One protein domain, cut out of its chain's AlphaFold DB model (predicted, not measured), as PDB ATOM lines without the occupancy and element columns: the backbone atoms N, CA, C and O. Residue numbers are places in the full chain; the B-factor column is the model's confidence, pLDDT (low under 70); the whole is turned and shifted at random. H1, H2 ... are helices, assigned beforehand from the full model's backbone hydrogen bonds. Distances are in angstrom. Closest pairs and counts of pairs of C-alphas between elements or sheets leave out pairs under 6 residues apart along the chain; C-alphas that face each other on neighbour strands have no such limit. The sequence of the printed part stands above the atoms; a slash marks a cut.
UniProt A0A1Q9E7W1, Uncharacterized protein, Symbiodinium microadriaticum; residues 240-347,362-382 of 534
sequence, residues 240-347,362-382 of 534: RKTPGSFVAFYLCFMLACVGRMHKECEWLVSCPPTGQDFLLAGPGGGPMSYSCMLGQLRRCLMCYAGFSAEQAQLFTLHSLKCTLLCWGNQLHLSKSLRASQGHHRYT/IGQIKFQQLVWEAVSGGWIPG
ATOM      1  N   ARG A 240     198.963 164.562 278.399       37.69
ATOM      2  CA  ARG A 240     199.729 165.106 279.538       37.69
ATOM      3  C   ARG A 240     201.239 165.247 279.297       37.69
ATOM      4  O   ARG A 240     201.919 165.791 280.162       37.69
ATOM      5  N   LYS A 241     201.779 164.755 278.176       36.50
ATOM      6  CA  LYS A 241     203.230 164.735 277.889       36.50
ATOM      7  C   LYS A 241     203.667 165.656 276.740       36.50
ATOM      8  O   LYS A 241     204.865 165.788 276.522       36.50
ATOM      9  N   THR A 242     202.740 166.297 276.022       36.88
ATOM     10  CA  THR A 242     203.042 167.131 274.832       36.88
ATOM     11  C   THR A 242     202.344 168.509 274.841       36.88
ATOM     12  O   THR A 242     201.560 168.814 273.935       36.88
ATOM     13  N   PRO A 243     202.613 169.375 275.843       34.09
ATOM     14  CA  PRO A 243     202.059 170.732 275.881       34.09
ATOM     15  C   PRO A 243     202.517 171.551 274.663       34.09
ATOM     16  O   PRO A 243     203.706 171.615 274.376       34.09
ATOM     17  N   GLY A 244     201.581 172.176 273.943       41.09
ATOM     18  CA  GLY A 244     201.875 173.001 272.760       41.09
ATOM     19  C   GLY A 244     201.914 172.257 271.418       41.09
ATOM     20  O   GLY A 244     202.100 172.893 270.381       41.09
ATOM     21  N   SER A 245     201.690 170.935 271.374       42.50
ATOM     22  CA  SER A 245     201.594 170.241 270.084       42.50
ATOM     23  C   SER A 245     200.241 170.501 269.396       42.50
ATOM     24  O   SER A 245     199.179 170.071 269.847       42.50
ATOM     25  N   PHE A 246     200.282 171.158 268.232       45.28
ATOM     26  CA  PHE A 246     199.134 171.325 267.325       45.28
ATOM     27  C   PHE A 246     198.520 169.971 266.887       45.28
ATOM     28  O   PHE A 246     197.340 169.872 266.557       45.28
ATOM     29  N   VAL A 247     199.318 168.904 266.990       40.88
ATOM     30  CA  VAL A 247     198.905 167.498 266.923       40.88
ATOM     31  C   VAL A 247     197.867 167.160 267.988       40.88
ATOM     32  O   VAL A 247     196.758 166.780 267.626       40.88
ATOM     33  N   ALA A 248     198.191 167.330 269.279       40.53
ATOM     34  CA  ALA A 248     197.267 167.078 270.386       40.53
ATOM     35  C   ALA A 248     196.020 167.975 270.307       40.53
ATOM     36  O   ALA A 248     194.934 167.552 270.693       40.53
ATOM     37  N   PHE A 249     196.154 169.183 269.751       51.56
ATOM     38  CA  PHE A 249     195.030 170.074 269.477       51.56
ATOM     39  C   PHE A 249     194.044 169.507 268.443       51.56
ATOM     40  O   PHE A 249     192.858 169.390 268.747       51.56
ATOM     41  N   TYR A 250     194.500 169.126 267.244       52.47
ATOM     42  CA  TYR A 250     193.602 168.566 266.226       52.47
ATOM     43  C   TYR A 250     193.116 167.156 266.610       52.47
ATOM     44  O   TYR A 250     191.972 166.808 266.325       52.47
ATOM     45  N   LEU A 251     193.917 166.396 267.372       45.56
ATOM     46  CA  LEU A 251     193.458 165.229 268.135       45.56
ATOM     47  C   LEU A 251     192.267 165.591 269.019       45.56
ATOM     48  O   LEU A 251     191.233 164.961 268.891       45.56
ATOM     49  N   CYS A 252     192.371 166.610 269.875       43.34
ATOM     50  CA  CYS A 252     191.282 167.056 270.746       43.34
ATOM     51  C   CYS A 252     190.066 167.601 269.981       43.34
ATOM     52  O   CYS A 252     188.953 167.449 270.475       43.34
ATOM     53  N   PHE A 253     190.255 168.200 268.799       52.62
ATOM     54  CA  PHE A 253     189.172 168.655 267.922       52.62
ATOM     55  C   PHE A 253     188.433 167.468 267.286       52.62
ATOM     56  O   PHE A 253     187.227 167.341 267.459       52.62
ATOM     57  N   MET A 254     189.142 166.526 266.658       49.25
ATOM     58  CA  MET A 254     188.523 165.320 266.090       49.25
ATOM     59  C   MET A 254     188.007 164.365 267.174       49.25
ATOM     60  O   MET A 254     186.940 163.788 267.015       49.25
ATOM     61  N   LEU A 255     188.672 164.255 268.329       43.94
ATOM     62  CA  LEU A 255     188.135 163.578 269.514       43.94
ATOM     63  C   LEU A 255     186.896 164.298 270.047       43.94
ATOM     64  O   LEU A 255     186.052 163.629 270.627       43.94
ATOM     65  N   ALA A 256     186.732 165.609 269.849       42.41
ATOM     66  CA  ALA A 256     185.481 166.289 270.168       42.41
ATOM     67  C   ALA A 256     184.371 165.963 269.153       42.41
ATOM     68  O   ALA A 256     183.266 165.641 269.578       42.41
ATOM     69  N   CYS A 257     184.676 165.936 267.852       38.56
ATOM     70  CA  CYS A 257     183.712 165.591 266.799       38.56
ATOM     71  C   CYS A 257     183.349 164.089 266.730       38.56
ATOM     72  O   CYS A 257     182.268 163.748 266.268       38.56
ATOM     73  N   VAL A 258     184.244 163.184 267.152       38.06
ATOM     74  CA  VAL A 258     184.122 161.721 266.941       38.06
ATOM     75  C   VAL A 258     184.143 160.923 268.254       38.06
ATOM     76  O   VAL A 258     183.480 159.896 268.366       38.06
ATOM     77  N   GLY A 259     184.877 161.379 269.276       33.81
ATOM     78  CA  GLY A 259     185.047 160.662 270.553       33.81
ATOM     79  C   GLY A 259     184.191 161.171 271.725       33.81
ATOM     80  O   GLY A 259     183.841 160.394 272.616       33.81
ATOM     81  N   ARG A 260     183.827 162.462 271.758       37.84
ATOM     82  CA  ARG A 260     183.140 163.086 272.907       37.84
ATOM     83  C   ARG A 260     181.644 162.803 272.988       37.84
ATOM     84  O   ARG A 260     181.059 163.172 273.997       37.84
ATOM     85  N   MET A 261     181.052 162.051 272.057       36.03
ATOM     86  CA  MET A 261     179.669 161.566 272.200       36.03
ATOM     87  C   MET A 261     179.432 160.721 273.472       36.03
ATOM     88  O   MET A 261     178.280 160.502 273.835       36.03
ATOM     89  N   HIS A 262     180.486 160.218 274.139       35.31
ATOM     90  CA  HIS A 262     180.344 159.106 275.087       35.31
ATOM     91  C   HIS A 262     180.737 159.366 276.560       35.31
ATOM     92  O   HIS A 262     180.258 158.626 277.421       35.31
ATOM     93  N   LYS A 263     181.612 160.330 276.912       31.55
ATOM     94  CA  LYS A 263     182.106 160.422 278.318       31.55
ATOM     95  C   LYS A 263     182.343 161.794 278.947       31.55
ATOM     96  O   LYS A 263     182.155 161.901 280.151       31.55
ATOM     97  N   GLU A 264     182.692 162.842 278.204       35.09
ATOM     98  CA  GLU A 264     182.763 164.199 278.795       35.09
ATOM     99  C   GLU A 264     181.407 164.927 278.789       35.09
ATOM    100  O   GLU A 264     181.290 166.059 279.260       35.09
ATOM    101  N   CYS A 265     180.356 164.243 278.328       37.66
ATOM    102  CA  CYS A 265     178.989 164.739 278.355       37.66
ATOM    103  C   CYS A 265     178.496 165.075 279.768       37.66
ATOM    104  O   CYS A 265     177.763 166.040 279.884       37.66
ATOM    105  N   GLU A 266     178.886 164.386 280.849       32.97
ATOM    106  CA  GLU A 266     178.311 164.659 282.187       32.97
ATOM    107  C   GLU A 266     178.506 166.117 282.662       32.97
ATOM    108  O   GLU A 266     177.622 166.680 283.310       32.97
ATOM    109  N   TRP A 267     179.607 166.774 282.275       34.00
ATOM    110  CA  TRP A 267     179.845 168.185 282.614       34.00
ATOM    111  C   TRP A 267     179.195 169.176 281.628       34.00
ATOM    112  O   TRP A 267     178.933 170.318 281.992       34.00
ATOM    113  N   LEU A 268     178.889 168.746 280.396       34.19
ATOM    114  CA  LEU A 268     178.250 169.573 279.357       34.19
ATOM    115  C   LEU A 268     176.720 169.401 279.289       34.19
ATOM    116  O   LEU A 268     176.024 170.347 278.946       34.19
ATOM    117  N   VAL A 269     176.186 168.250 279.707       35.75
ATOM    118  CA  VAL A 269     174.751 167.936 279.901       35.75
ATOM    119  C   VAL A 269     174.172 168.654 281.130       35.75
ATOM    120  O   VAL A 269     172.960 168.739 281.300       35.75
ATOM    121  N   SER A 270     175.038 169.239 281.964       33.91
ATOM    122  CA  SER A 270     174.645 170.236 282.970       33.91
ATOM    123  C   SER A 270     174.197 171.569 282.337       33.91
ATOM    124  O   SER A 270     173.540 172.373 282.998       33.91
ATOM    125  N   CYS A 271     174.527 171.811 281.063       33.03
ATOM    126  CA  CYS A 271     173.953 172.874 280.239       33.03
ATOM    127  C   CYS A 271     172.611 172.379 279.648       33.03
ATOM    128  O   CYS A 271     172.517 171.199 279.299       33.03
ATOM    129  N   PRO A 272     171.559 173.217 279.538       29.38
ATOM    130  CA  PRO A 272     170.230 172.757 279.135       29.38
ATOM    131  C   PRO A 272     170.216 172.129 277.727       29.38
ATOM    132  O   PRO A 272     170.970 172.565 276.856       29.38
ATOM    133  N   PRO A 273     169.346 171.131 277.475       35.94
ATOM    134  CA  PRO A 273     169.432 170.268 276.300       35.94
ATOM    135  C   PRO A 273     168.880 170.930 275.027       35.94
ATOM    136  O   PRO A 273     167.821 170.557 274.518       35.94
ATOM    137  N   THR A 274     169.624 171.875 274.452       36.59
ATOM    138  CA  THR A 274     169.535 172.108 273.008       36.59
ATOM    139  C   THR A 274     170.198 170.924 272.304       36.59
ATOM    140  O   THR A 274     171.381 170.652 272.490       36.59
ATOM    141  N   GLY A 275     169.439 170.192 271.484       39.03
ATOM    142  CA  GLY A 275     169.933 169.051 270.693       39.03
ATOM    143  C   GLY A 275     170.825 169.460 269.513       39.03
ATOM    144  O   GLY A 275     170.707 168.898 268.429       39.03
ATOM    145  N   GLN A 276     171.651 170.488 269.698       40.62
ATOM    146  CA  GLN A 276     172.564 171.033 268.704       40.62
ATOM    147  C   GLN A 276     173.946 170.421 268.925       40.62
ATOM    148  O   GLN A 276     174.537 170.575 269.994       40.62
ATOM    149  N   ASP A 277     174.481 169.764 267.899       47.59
ATOM    150  CA  ASP A 277     175.903 169.439 267.837       47.59
ATOM    151  C   ASP A 277     176.689 170.754 267.765       47.59
ATOM    152  O   ASP A 277     176.862 171.330 266.695       47.59
ATOM    153  N   PHE A 278     177.127 171.263 268.915       44.31
ATOM    154  CA  PHE A 278     177.730 172.592 269.062       44.31
ATOM    155  C   PHE A 278     178.965 172.830 268.163       44.31
ATOM    156  O   PHE A 278     179.375 173.976 267.968       44.31
ATOM    157  N   LEU A 279     179.577 171.770 267.621       51.03
ATOM    158  CA  LEU A 279     180.731 171.854 266.725       51.03
ATOM    159  C   LEU A 279     180.346 171.968 265.243       51.03
ATOM    160  O   LEU A 279     181.133 172.514 264.475       51.03
ATOM    161  N   LEU A 280     179.167 171.478 264.839       55.62
ATOM    162  CA  LEU A 280     178.766 171.338 263.428       55.62
ATOM    163  C   LEU A 280     177.409 171.986 263.097       55.62
ATOM    164  O   LEU A 280     177.221 172.507 261.993       55.62
ATOM    165  N   ALA A 281     176.476 171.991 264.048       60.97
ATOM    166  CA  ALA A 281     175.191 172.658 263.939       60.97
ATOM    167  C   ALA A 281     175.354 174.173 264.112       60.97
ATOM    168  O   ALA A 281     175.894 174.676 265.098       60.97
ATOM    169  N   GLY A 282     174.841 174.909 263.135       62.81
ATOM    170  CA  GLY A 282     174.581 176.329 263.247       62.81
ATOM    171  C   GLY A 282     173.358 176.632 264.122       62.81
ATOM    172  O   GLY A 282     172.646 175.729 264.580       62.81
ATOM    173  N   PRO A 283     173.077 177.925 264.336       59.69
ATOM    174  CA  PRO A 283     171.961 178.372 265.160       59.69
ATOM    175  C   PRO A 283     170.635 177.867 264.583       59.69
ATOM    176  O   PRO A 283     170.410 177.935 263.374       59.69
ATOM    177  N   GLY A 284     169.772 177.307 265.431       68.38
ATOM    178  CA  GLY A 284     168.521 176.677 264.990       68.38
ATOM    179  C   GLY A 284     168.680 175.306 264.313       68.38
ATOM    180  O   GLY A 284     167.702 174.787 263.787       68.38
ATOM    181  N   GLY A 285     169.874 174.697 264.326       75.56
ATOM    182  CA  GLY A 285     170.109 173.352 263.777       75.56
ATOM    183  C   GLY A 285     170.369 173.296 262.265       75.56
ATOM    184  O   GLY A 285     170.464 172.203 261.710       75.56
ATOM    185  N   GLY A 286     170.501 174.446 261.595       77.75
ATOM    186  CA  GLY A 286     171.021 174.514 260.225       77.75
ATOM    187  C   GLY A 286     172.533 174.228 260.155       77.75
ATOM    188  O   GLY A 286     173.158 173.972 261.183       77.75
ATOM    189  N   PRO A 287     173.169 174.295 258.973       74.06
ATOM    190  CA  PRO A 287     174.626 174.220 258.865       74.06
ATOM    191  C   PRO A 287     175.302 175.442 259.513       74.06
ATOM    192  O   PRO A 287     174.800 176.566 259.431       74.06
ATOM    193  N   MET A 288     176.458 175.238 260.147       80.38
ATOM    194  CA  MET A 288     177.243 176.323 260.746       80.38
ATOM    195  C   MET A 288     177.827 177.270 259.679       80.38
ATOM    196  O   MET A 288     178.364 176.825 258.666       80.38
ATOM    197  N   SER A 289     177.760 178.589 259.909       82.44
ATOM    198  CA  SER A 289     178.363 179.577 259.002       82.44
ATOM    199  C   SER A 289     179.897 179.515 259.022       82.44
ATOM    200  O   SER A 289     180.502 179.170 260.040       82.44
ATOM    201  N   TYR A 290     180.542 179.941 257.928       83.50
ATOM    202  CA  TYR A 290     182.008 180.034 257.846       83.50
ATOM    203  C   TYR A 290     182.608 180.864 258.994       83.50
ATOM    204  O   TYR A 290     183.573 180.441 259.628       83.50
ATOM    205  N   SER A 291     182.002 182.016 259.309       84.75
ATOM    206  CA  SER A 291     182.423 182.882 260.419       84.75
ATOM    207  C   SER A 291     182.306 182.198 261.783       84.75
ATOM    208  O   SER A 291     183.185 182.373 262.627       84.75
ATOM    209  N   CYS A 292     181.274 181.375 261.991       81.94
ATOM    210  CA  CYS A 292     181.091 180.627 263.229       81.94
ATOM    211  C   CYS A 292     182.105 179.494 263.363       81.94
ATOM    212  O   CYS A 292     182.803 179.430 264.372       81.94
ATOM    213  N   MET A 293     182.285 178.682 262.319       84.88
ATOM    214  CA  MET A 293     183.287 177.614 262.305       84.88
ATOM    215  C   MET A 293     184.710 178.173 262.500       84.88
ATOM    216  O   MET A 293     185.508 177.612 263.250       84.88
ATOM    217  N   LEU A 294     185.018 179.332 261.904       87.56
ATOM    218  CA  LEU A 294     186.284 180.042 262.116       87.56
ATOM    219  C   LEU A 294     186.429 180.572 263.552       87.56
ATOM    220  O   LEU A 294     187.496 180.436 264.153       87.56
ATOM    221  N   GLY A 295     185.363 181.129 264.130       84.44
ATOM    222  CA  GLY A 295     185.326 181.530 265.538       84.44
ATOM    223  C   GLY A 295     185.561 180.351 266.488       84.44
ATOM    224  O   GLY A 295     186.358 180.462 267.418       84.44
ATOM    225  N   GLN A 296     184.943 179.196 266.217       84.44
ATOM    226  CA  GLN A 296     185.143 177.969 266.991       84.44
ATOM    227  C   GLN A 296     186.577 177.443 266.868       84.44
ATOM    228  O   GLN A 296     187.184 177.144 267.893       84.44
ATOM    229  N   LEU A 297     187.158 177.400 265.661       86.81
ATOM    230  CA  LEU A 297     188.569 177.040 265.458       86.81
ATOM    231  C   LEU A 297     189.495 177.911 266.320       86.81
ATOM    232  O   LEU A 297     190.313 177.384 267.075       86.81
ATOM    233  N   ARG A 298     189.347 179.239 266.240       89.50
ATOM    234  CA  ARG A 298     190.200 180.193 266.966       89.50
ATOM    235  C   ARG A 298     190.022 180.090 268.482       89.50
ATOM    236  O   ARG A 298     191.015 180.007 269.202       89.50
ATOM    237  N   ARG A 299     188.778 179.977 268.966       83.50
ATOM    238  CA  ARG A 299     188.470 179.721 270.383       83.50
ATOM    239  C   ARG A 299     189.113 178.422 270.870       83.50
ATOM    240  O   ARG A 299     189.713 178.398 271.939       83.50
ATOM    241  N   CYS A 300     189.039 177.352 270.082       82.69
ATOM    242  CA  CYS A 300     189.647 176.072 270.428       82.69
ATOM    243  C   CYS A 300     191.189 176.144 270.439       82.69
ATOM    244  O   CYS A 300     191.798 175.558 271.335       82.69
ATOM    245  N   LEU A 301     191.830 176.874 269.515       82.88
ATOM    246  CA  LEU A 301     193.284 177.112 269.541       82.88
ATOM    247  C   LEU A 301     193.714 177.817 270.838       82.88
ATOM    248  O   LEU A 301     194.660 177.379 271.494       82.88
ATOM    249  N   MET A 302     192.983 178.851 271.255       85.75
ATOM    250  CA  MET A 302     193.253 179.551 272.514       85.75
ATOM    251  C   MET A 302     193.035 178.634 273.730       85.75
ATOM    252  O   MET A 302     193.947 178.433 274.529       85.75
ATOM    253  N   CYS A 303     191.854 178.016 273.852       80.12
ATOM    254  CA  CYS A 303     191.474 177.239 275.036       80.12
ATOM    255  C   CYS A 303     192.205 175.892 275.193       80.12
ATOM    256  O   CYS A 303     192.338 175.421 276.321       80.12
ATOM    257  N   TYR A 304     192.638 175.250 274.100       79.62
ATOM    258  CA  TYR A 304     193.178 173.880 274.136       79.62
ATOM    259  C   TYR A 304     194.596 173.730 273.578       79.62
ATOM    260  O   TYR A 304     195.292 172.802 273.987       79.62
ATOM    261  N   ALA A 305     195.042 174.606 272.672       79.19
ATOM    262  CA  ALA A 305     196.429 174.606 272.190       79.19
ATOM    263  C   ALA A 305     197.325 175.613 272.939       79.19
ATOM    264  O   ALA A 305     198.546 175.529 272.825       79.19
ATOM    265  N   GLY A 306     196.738 176.537 273.713       82.75
ATOM    266  CA  GLY A 306     197.463 177.566 274.468       82.75
ATOM    267  C   GLY A 306     197.963 178.733 273.612       82.75
ATOM    268  O   GLY A 306     198.907 179.414 274.007       82.75
ATOM    269  N   PHE A 307     197.366 178.947 272.436       84.38
ATOM    270  CA  PHE A 307     197.740 180.032 271.526       84.38
ATOM    271  C   PHE A 307     197.228 181.377 272.056       84.38
ATOM    272  O   PHE A 307     196.130 181.454 272.611       84.38
ATOM    273  N   SER A 308     197.989 182.451 271.843       88.75
ATOM    274  CA  SER A 308     197.510 183.810 272.120       88.75
ATOM    275  C   SER A 308     196.377 184.214 271.164       88.75
ATOM    276  O   SER A 308     196.154 183.576 270.130       88.75
ATOM    277  N   ALA A 309     195.655 185.293 271.483       82.56
ATOM    278  CA  ALA A 309     194.580 185.790 270.625       82.56
ATOM    279  C   ALA A 309     195.105 186.234 269.245       82.56
ATOM    280  O   ALA A 309     194.475 185.955 268.226       82.56
ATOM    281  N   GLU A 310     196.279 186.869 269.204       85.62
ATOM    282  CA  GLU A 310     196.961 187.292 267.977       85.62
ATOM    283  C   GLU A 310     197.411 186.073 267.163       85.62
ATOM    284  O   GLU A 310     197.133 185.983 265.969       85.62
ATOM    285  N   GLN A 311     198.037 185.084 267.814       84.81
ATOM    286  CA  GLN A 311     198.465 183.843 267.162       84.81
ATOM    287  C   GLN A 311     197.282 183.068 266.573       84.81
ATOM    288  O   GLN A 311     197.376 182.573 265.453       84.81
ATOM    289  N   ALA A 312     196.160 182.972 267.293       85.94
ATOM    290  CA  ALA A 312     194.964 182.284 266.816       85.94
ATOM    291  C   ALA A 312     194.319 182.994 265.609       85.94
ATOM    292  O   ALA A 312     193.794 182.325 264.720       85.94
ATOM    293  N   GLN A 313     194.390 184.328 265.524       86.88
ATOM    294  CA  GLN A 313     193.863 185.081 264.377       86.88
ATOM    295  C   GLN A 313     194.566 184.738 263.053       86.88
ATOM    296  O   GLN A 313     193.908 184.749 262.013       86.88
ATOM    297  N   LEU A 314     195.842 184.334 263.080       88.06
ATOM    298  CA  LEU A 314     196.583 183.900 261.885       88.06
ATOM    299  C   LEU A 314     196.009 182.624 261.234       88.06
ATOM    300  O   LEU A 314     196.301 182.334 260.075       88.06
ATOM    301  N   PHE A 315     195.182 181.855 261.951       87.44
ATOM    302  CA  PHE A 315     194.580 180.626 261.438       87.44
ATOM    303  C   PHE A 315     193.234 180.889 260.759       87.44
ATOM    304  O   PHE A 315     192.404 181.677 261.229       87.44
ATOM    305  N   THR A 316     193.007 180.160 259.667       91.94
ATOM    306  CA  THR A 316     191.755 180.105 258.902       91.94
ATOM    307  C   THR A 316     191.281 178.655 258.770       91.94
ATOM    308  O   THR A 316     192.012 177.719 259.102       91.94
ATOM    309  N   LEU A 317     190.081 178.420 258.226       87.50
ATOM    310  CA  LEU A 317     189.653 177.045 257.918       87.50
ATOM    311  C   LEU A 317     190.521 176.397 256.821       87.50
ATOM    312  O   LEU A 317     190.670 175.176 256.788       87.50
ATOM    313  N   HIS A 318     191.170 177.203 255.973       86.94
ATOM    314  CA  HIS A 318     192.149 176.711 255.005       86.94
ATOM    315  C   HIS A 318     193.385 176.112 255.704       86.94
ATOM    316  O   HIS A 318     193.904 175.092 255.258       86.94
ATOM    317  N   SER A 319     193.799 176.654 256.857       88.44
ATOM    318  CA  SER A 319     194.894 176.101 257.671       88.44
ATOM    319  C   SER A 319     194.619 174.654 258.120       88.44
ATOM    320  O   SER A 319     195.532 173.826 258.118       88.44
ATOM    321  N   LEU A 320     193.360 174.309 258.436       86.88
ATOM    322  CA  LEU A 320     192.952 172.925 258.729       86.88
ATOM    323  C   LEU A 320     193.053 172.025 257.487       86.88
ATOM    324  O   LEU A 320     193.578 170.915 257.576       86.88
ATOM    325  N   LYS A 321     192.608 172.512 256.321       89.50
ATOM    326  CA  LYS A 321     192.697 171.781 255.045       89.50
ATOM    327  C   LYS A 321     194.152 171.474 254.670       89.50
ATOM    328  O   LYS A 321     194.467 170.325 254.364       89.50
ATOM    329  N   CYS A 322     195.050 172.458 254.759       90.69
ATOM    330  CA  CYS A 322     196.487 172.257 254.544       90.69
ATOM    331  C   CYS A 322     197.076 171.238 255.525       90.69
ATOM    332  O   CYS A 322     197.791 170.334 255.103       90.69
ATOM    333  N   THR A 323     196.733 171.344 256.814       90.06
ATOM    334  CA  THR A 323     197.185 170.408 257.857       90.06
ATOM    335  C   THR A 323     196.829 168.968 257.503       90.06
ATOM    336  O   THR A 323     197.716 168.117 257.448       90.06
ATOM    337  N   LEU A 324     195.554 168.713 257.186       91.81
ATOM    338  CA  LEU A 324     195.072 167.394 256.775       91.81
ATOM    339  C   LEU A 324     195.837 166.859 255.559       91.81
ATOM    340  O   LEU A 324     196.314 165.726 255.589       91.81
ATOM    341  N   LEU A 325     196.010 167.668 254.510       93.31
ATOM    342  CA  LEU A 325     196.734 167.265 253.298       93.31
ATOM    343  C   LEU A 325     198.216 166.951 253.566       93.31
ATOM    344  O   LEU A 325     198.745 165.981 253.016       93.31
ATOM    345  N   CYS A 326     198.872 167.713 254.445       93.38
ATOM    346  CA  CYS A 326     200.235 167.430 254.897       93.38
ATOM    347  C   CYS A 326     200.315 166.123 255.699       93.38
ATOM    348  O   CYS A 326     201.224 165.328 255.464       93.38
ATOM    349  N   TRP A 327     199.361 165.857 256.593       94.88
ATOM    350  CA  TRP A 327     199.303 164.610 257.361       94.88
ATOM    351  C   TRP A 327     199.052 163.393 256.469       94.88
ATOM    352  O   TRP A 327     199.749 162.392 256.592       94.88
ATOM    353  N   GLY A 328     198.154 163.497 255.487       95.12
ATOM    354  CA  GLY A 328     197.979 162.448 254.482       95.12
ATOM    355  C   GLY A 328     199.218 162.215 253.617       95.12
ATOM    356  O   GLY A 328     199.407 161.111 253.120       95.12
ATOM    357  N   ASN A 329     200.090 163.213 253.443       94.81
ATOM    358  CA  ASN A 329     201.389 163.007 252.797       94.81
ATOM    359  C   ASN A 329     202.380 162.275 253.721       94.81
ATOM    360  O   ASN A 329     203.124 161.431 253.236       94.81
ATOM    361  N   GLN A 330     202.374 162.560 255.028       94.50
ATOM    362  CA  GLN A 330     203.189 161.848 256.029       94.50
ATOM    363  C   GLN A 330     202.734 160.390 256.232       94.50
ATOM    364  O   GLN A 330     203.561 159.518 256.457       94.50
ATOM    365  N   LEU A 331     201.433 160.119 256.104       96.31
ATOM    366  CA  LEU A 331     200.843 158.773 256.098       96.31
ATOM    367  C   LEU A 331     200.919 158.080 254.724       96.31
ATOM    368  O   LEU A 331     200.290 157.047 254.520       96.31
ATOM    369  N   HIS A 332     201.643 158.662 253.759       96.06
ATOM    370  CA  HIS A 332     201.802 158.148 252.392       96.06
ATOM    371  C   HIS A 332     200.477 157.844 251.651       96.06
ATOM    372  O   HIS A 332     200.449 157.058 250.704       96.06
ATOM    373  N   LEU A 333     199.377 158.513 252.024       95.88
ATOM    374  CA  LEU A 333     198.064 158.320 251.411       95.88
ATOM    375  C   LEU A 333     198.088 158.693 249.921       95.88
ATOM    376  O   LEU A 333     198.779 159.629 249.485       95.88
ATOM    377  N   SER A 334     197.312 157.941 249.137       94.56
ATOM    378  CA  SER A 334     197.356 157.982 247.674       94.56
ATOM    379  C   SER A 334     197.082 159.381 247.109       94.56
ATOM    380  O   SER A 334     196.326 160.174 247.680       94.56
ATOM    381  N   LYS A 335     197.679 159.679 245.944       90.62
ATOM    382  CA  LYS A 335     197.467 160.954 245.233       90.62
ATOM    383  C   LYS A 335     195.972 161.218 244.979       90.62
ATOM    384  O   LYS A 335     195.532 162.352 245.130       90.62
ATOM    385  N   SER A 336     195.186 160.172 244.705       89.94
ATOM    386  CA  SER A 336     193.726 160.240 244.531       89.94
ATOM    387  C   SER A 336     192.976 160.664 245.805       89.94
ATOM    388  O   SER A 336     192.206 161.624 245.768       89.94
ATOM    389  N   LEU A 337     193.247 160.040 246.962       90.94
ATOM    390  CA  LEU A 337     192.593 160.422 248.224       90.94
ATOM    391  C   LEU A 337     192.977 161.845 248.662       90.94
ATOM    392  O   LEU A 337     192.118 162.606 249.106       90.94
ATOM    393  N   ARG A 338     194.241 162.245 248.469       92.06
ATOM    394  CA  ARG A 338     194.682 163.630 248.714       92.06
ATOM    395  C   ARG A 338     194.051 164.634 247.751       92.06
ATOM    396  O   ARG A 338     193.668 165.714 248.189       92.06
ATOM    397  N   ALA A 339     193.893 164.289 246.475       89.19
ATOM    398  CA  ALA A 339     193.183 165.134 245.521       89.19
ATOM    399  C   ALA A 339     191.710 165.321 245.921       89.19
ATOM    400  O   ALA A 339     191.236 166.454 245.930       89.19
ATOM    401  N   SER A 340     191.028 164.249 246.347       88.81
ATOM    402  CA  SER A 340     189.652 164.312 246.858       88.81
ATOM    403  C   SER A 340     189.534 165.225 248.084       88.81
ATOM    404  O   SER A 340     188.763 166.178 248.037       88.81
ATOM    405  N   GLN A 341     190.360 165.040 249.123       90.94
ATOM    406  CA  GLN A 341     190.398 165.940 250.292       90.94
ATOM    407  C   GLN A 341     190.753 167.398 249.926       90.94
ATOM    408  O   GLN A 341     190.372 168.347 250.617       90.94
ATOM    409  N   GLY A 342     191.499 167.597 248.839       87.75
ATOM    410  CA  GLY A 342     191.821 168.916 248.307       87.75
ATOM    411  C   GLY A 342     190.722 169.548 247.442       87.75
ATOM    412  O   GLY A 342     190.812 170.743 247.160       87.75
ATOM    413  N   HIS A 343     189.692 168.795 247.037       81.62
ATOM    414  CA  HIS A 343     188.811 169.091 245.892       81.62
ATOM    415  C   HIS A 343     189.577 169.393 244.583       81.62
ATOM    416  O   HIS A 343     189.088 170.108 243.708       81.62
ATOM    417  N   HIS A 344     190.792 168.859 244.423       79.88
ATOM    418  CA  HIS A 344     191.557 169.003 243.186       79.88
ATOM    419  C   HIS A 344     190.931 168.129 242.092       79.88
ATOM    420  O   HIS A 344     190.697 166.934 242.297       79.88
ATOM    421  N   ARG A 345     190.674 168.707 240.913       66.75
ATOM    422  CA  ARG A 345     190.204 167.933 239.758       66.75
ATOM    423  C   ARG A 345     191.312 166.999 239.277       66.75
ATOM    424  O   ARG A 345     192.425 167.440 239.011       66.75
ATOM    425  N   TYR A 346     190.991 165.716 239.141       63.06
ATOM    426  CA  TYR A 346     191.896 164.741 238.541       63.06
ATOM    427  C   TYR A 346     191.809 164.875 237.017       63.06
ATOM    428  O   TYR A 346     190.824 164.457 236.415       63.06
ATOM    429  N   THR A 347     192.818 165.488 236.398       60.50
ATOM    430  CA  THR A 347     192.828 165.834 234.962       60.50
ATOM    431  C   THR A 347     192.686 164.626 234.034       60.50
ATOM    432  O   THR A 347     192.157 164.764 232.935       60.50
ATOM    433  N   ILE A 362     182.756 161.298 249.732       85.81
ATOM    434  CA  ILE A 362     183.134 159.934 250.157       85.81
ATOM    435  C   ILE A 362     184.659 159.744 250.222       85.81
ATOM    436  O   ILE A 362     185.173 159.150 251.173       85.81
ATOM    437  N   GLY A 363     185.407 160.288 249.257       88.62
ATOM    438  CA  GLY A 363     186.873 160.238 249.278       88.62
ATOM    439  C   GLY A 363     187.493 161.093 250.392       88.62
ATOM    440  O   GLY A 363     188.525 160.717 250.946       88.62
ATOM    441  N   GLN A 364     186.822 162.182 250.779       89.94
ATOM    442  CA  GLN A 364     187.218 163.081 251.868       89.94
ATOM    443  C   GLN A 364     186.971 162.419 253.233       89.94
ATOM    444  O   GLN A 364     187.855 162.398 254.085       89.94
ATOM    445  N   ILE A 365     185.801 161.797 253.412       90.62
ATOM    446  CA  ILE A 365     185.446 161.016 254.604       90.62
ATOM    447  C   ILE A 365     186.440 159.862 254.781       90.62
ATOM    448  O   ILE A 365     187.025 159.727 255.852       90.62
ATOM    449  N   LYS A 366     186.718 159.091 253.719       93.44
ATOM    450  CA  LYS A 366     187.707 158.001 253.761       93.44
ATOM    451  C   LYS A 366     189.123 158.499 254.071       93.44
ATOM    452  O   LYS A 366     189.857 157.844 254.807       93.44
ATOM    453  N   PHE A 367     189.516 159.657 253.541       94.56
ATOM    454  CA  PHE A 367     190.793 160.286 253.878       94.56
ATOM    455  C   PHE A 367     190.870 160.654 255.369       94.56
ATOM    456  O   PHE A 367     191.847 160.322 256.039       94.56
ATOM    457  N   GLN A 368     189.828 161.296 255.902       94.06
ATOM    458  CA  GLN A 368     189.753 161.711 257.305       94.06
ATOM    459  C   GLN A 368     189.693 160.509 258.258       94.06
ATOM    460  O   GLN A 368     190.332 160.549 259.305       94.06
ATOM    461  N   GLN A 369     189.013 159.424 257.871       94.38
ATOM    462  CA  GLN A 369     189.002 158.146 258.594       94.38
ATOM    463  C   GLN A 369     190.403 157.533 258.696       94.38
ATOM    464  O   GLN A 369     190.839 157.233 259.800       94.38
ATOM    465  N   LEU A 370     191.154 157.432 257.595       96.06
ATOM    466  CA  LEU A 370     192.516 156.871 257.616       96.06
ATOM    467  C   LEU A 370     193.489 157.716 258.459       96.06
ATOM    468  O   LEU A 370     194.324 157.175 259.184       96.06
ATOM    469  N   VAL A 371     193.361 159.047 258.405       94.50
ATOM    470  CA  VAL A 371     194.104 159.961 259.291       94.50
ATOM    471  C   VAL A 371     193.730 159.720 260.759       94.50
ATOM    472  O   VAL A 371     194.611 159.607 261.610       94.50
ATOM    473  N   TRP A 372     192.433 159.619 261.055       93.31
ATOM    474  CA  TRP A 372     191.894 159.372 262.392       93.31
ATOM    475  C   TRP A 372     192.298 158.010 262.971       93.31
ATOM    476  O   TRP A 372     192.635 157.927 264.151       93.31
ATOM    477  N   GLU A 373     192.296 156.954 262.161       95.38
ATOM    478  CA  GLU A 373     192.685 155.596 262.547       95.38
ATOM    479  C   GLU A 373     194.165 155.531 262.918       95.38
ATOM    480  O   GLU A 373     194.496 155.032 263.994       95.38
ATOM    481  N   ALA A 374     195.052 156.111 262.099       95.19
ATOM    482  CA  ALA A 374     196.476 156.190 262.417       95.19
ATOM    483  C   ALA A 374     196.710 156.953 263.732       95.19
ATOM    484  O   ALA A 374     197.381 156.458 264.641       95.19
ATOM    485  N   VAL A 375     196.095 158.134 263.860       91.62
ATOM    486  CA  VAL A 375     196.125 158.975 265.066       91.62
ATOM    487  C   VAL A 375     195.624 158.219 266.309       91.62
ATOM    488  O   VAL A 375     196.256 158.268 267.364       91.62
ATOM    489  N   SER A 376     194.526 157.472 266.185       91.69
ATOM    490  CA  SER A 376     193.938 156.672 267.270       91.69
ATOM    491  C   SER A 376     194.787 155.447 267.628       91.69
ATOM    492  O   SER A 376     194.843 155.056 268.794       91.69
ATOM    493  N   GLY A 377     195.501 154.883 266.650       93.62
ATOM    494  CA  GLY A 377     196.530 153.856 266.829       93.62
ATOM    495  C   GLY A 377     197.826 154.362 267.478       93.62
ATOM    496  O   GLY A 377     198.741 153.575 267.698       93.62
ATOM    497  N   GLY A 378     197.915 155.656 267.810       93.19
ATOM    498  CA  GLY A 378     199.065 156.257 268.486       93.19
ATOM    499  C   GLY A 378     200.113 156.871 267.555       93.19
ATOM    500  O   GLY A 378     201.174 157.270 268.037       93.19
ATOM    501  N   TRP A 379     199.839 156.991 266.250       94.94
ATOM    502  CA  TRP A 379     200.675 157.797 265.360       94.94
ATOM    503  C   TRP A 379     200.593 159.277 265.755       94.94
ATOM    504  O   TRP A 379     199.510 159.846 265.896       94.94
ATOM    505  N   ILE A 380     201.755 159.903 265.925       91.88
ATOM    506  CA  ILE A 380     201.887 161.321 266.264       91.88
ATOM    507  C   ILE A 380     202.302 162.058 264.982       91.88
ATOM    508  O   ILE A 380     203.459 161.919 264.578       91.88
ATOM    509  N   PRO A 381     201.401 162.819 264.329       89.38
ATOM    510  CA  PRO A 381     201.744 163.574 263.133       89.38
ATOM    511  C   PRO A 381     202.971 164.475 263.308       89.38
ATOM    512  O   PRO A 381     203.184 165.093 264.352       89.38
ATOM    513  N   GLY A 382     203.764 164.605 262.249       86.44
ATOM    514  CA  GLY A 382     204.821 165.606 262.183       86.44
ATOM    515  C   GLY A 382     204.236 167.010 262.014       86.44
ATOM    516  O   GLY A 382     203.200 167.194 261.367       86.44
TER     517      GLY A 382
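Overview. This is residues 240 to 347 and 362 to 382 of the 534 residues of an uncharacterized protein of Symbiodinium microadriaticum (UniProt A0A1Q9E7W1). Two small groups of crossed helices make this domain: H1 packs across one end of H3, with short H4 beside H3, and the hairpin of H5 and H6 is crossed by H7. The beginning of H5 meets H3 and joins the two groups, while residues 265 to 273, of which 265 to 268 belong to H2, stick out from the body. The printed part has 129 residues with seven named helices, H1 to H7 in chain order, and no named strand; the class is all helix. The whole is compact, with a radius of gyration of the C-alphas of 15.8 A, and its C-alphas span 49 by 37 by 32 A.

Along the chain. Find C-alpha 246 at (199.134, 171.325, 267.325); from there H1, residues 246 to 259, runs 18.0 A. H2 is short, residues 265 to 268. Go on to C-alpha 290 at (182.008, 180.034, 257.846), where H3, residues 290 to 305, begins its 21.1 A. H4 takes residues 309 to 313, and H5, residues 317 to 330, is 20.4 A long. H6 covers residues 335 to 342, 10.2 A. After the cut, H7, residues 362 to 376, runs 20.5 A and ends at C-alpha 376, (193.938, 156.672, 267.270).

Arrangement. Look first at H3 and H5, the hubs, touching three helices each. They only just touch each other, with 3 pairs of C-alphas within 8 A, the closest being Leu 294 and Leu 317 at 6.2 A. H3 touches H1 with residues 300 to 305 alone, at a steep tilt of 62 degrees, opposite ways; the closest C-alphas, of Phe 249 and Ala 305, are 5.5 A apart. H3 touches H4 with residues 298 to 302 alone, the C-alphas of Arg 298 and Ala 312 coming closest at 5.2 A. H5 and H6 touch as a helical hairpin, a shallow tilt of 15 degrees, opposite ways, closest at C-alphas 325 and 338, 6.2 A. H6 and H7 touch about perpendicular, at 82 degrees, with C-alphas 341 and 364 closest at 4.6 A. H7 also touches H5, closest at C-alphas 371 and 328, 6.7 A. H1 and H7 are close but not clearly touching, 7.5 A between C-alphas 251 and 375. H2 touches no helix. In H1, H3, H4, H5, H6 and H7 every O i to N i+4 pair is within hydrogen-bond range; H2 is too short for such a pair.

Size, cuts and confidence. The C-alphas farthest apart, of Ser 270 and Thr 347, are 51.5 A apart. Residues 348 to 361 are not printed, and C-alphas 347 and 362 stand 19.0 A apart across this cut. The link from H2 to H3, 21 residues, is long. Confidence is low, under 70, at residues 240 to 284 and 345 to 347; the mean pLDDT of the printed part is 71.7.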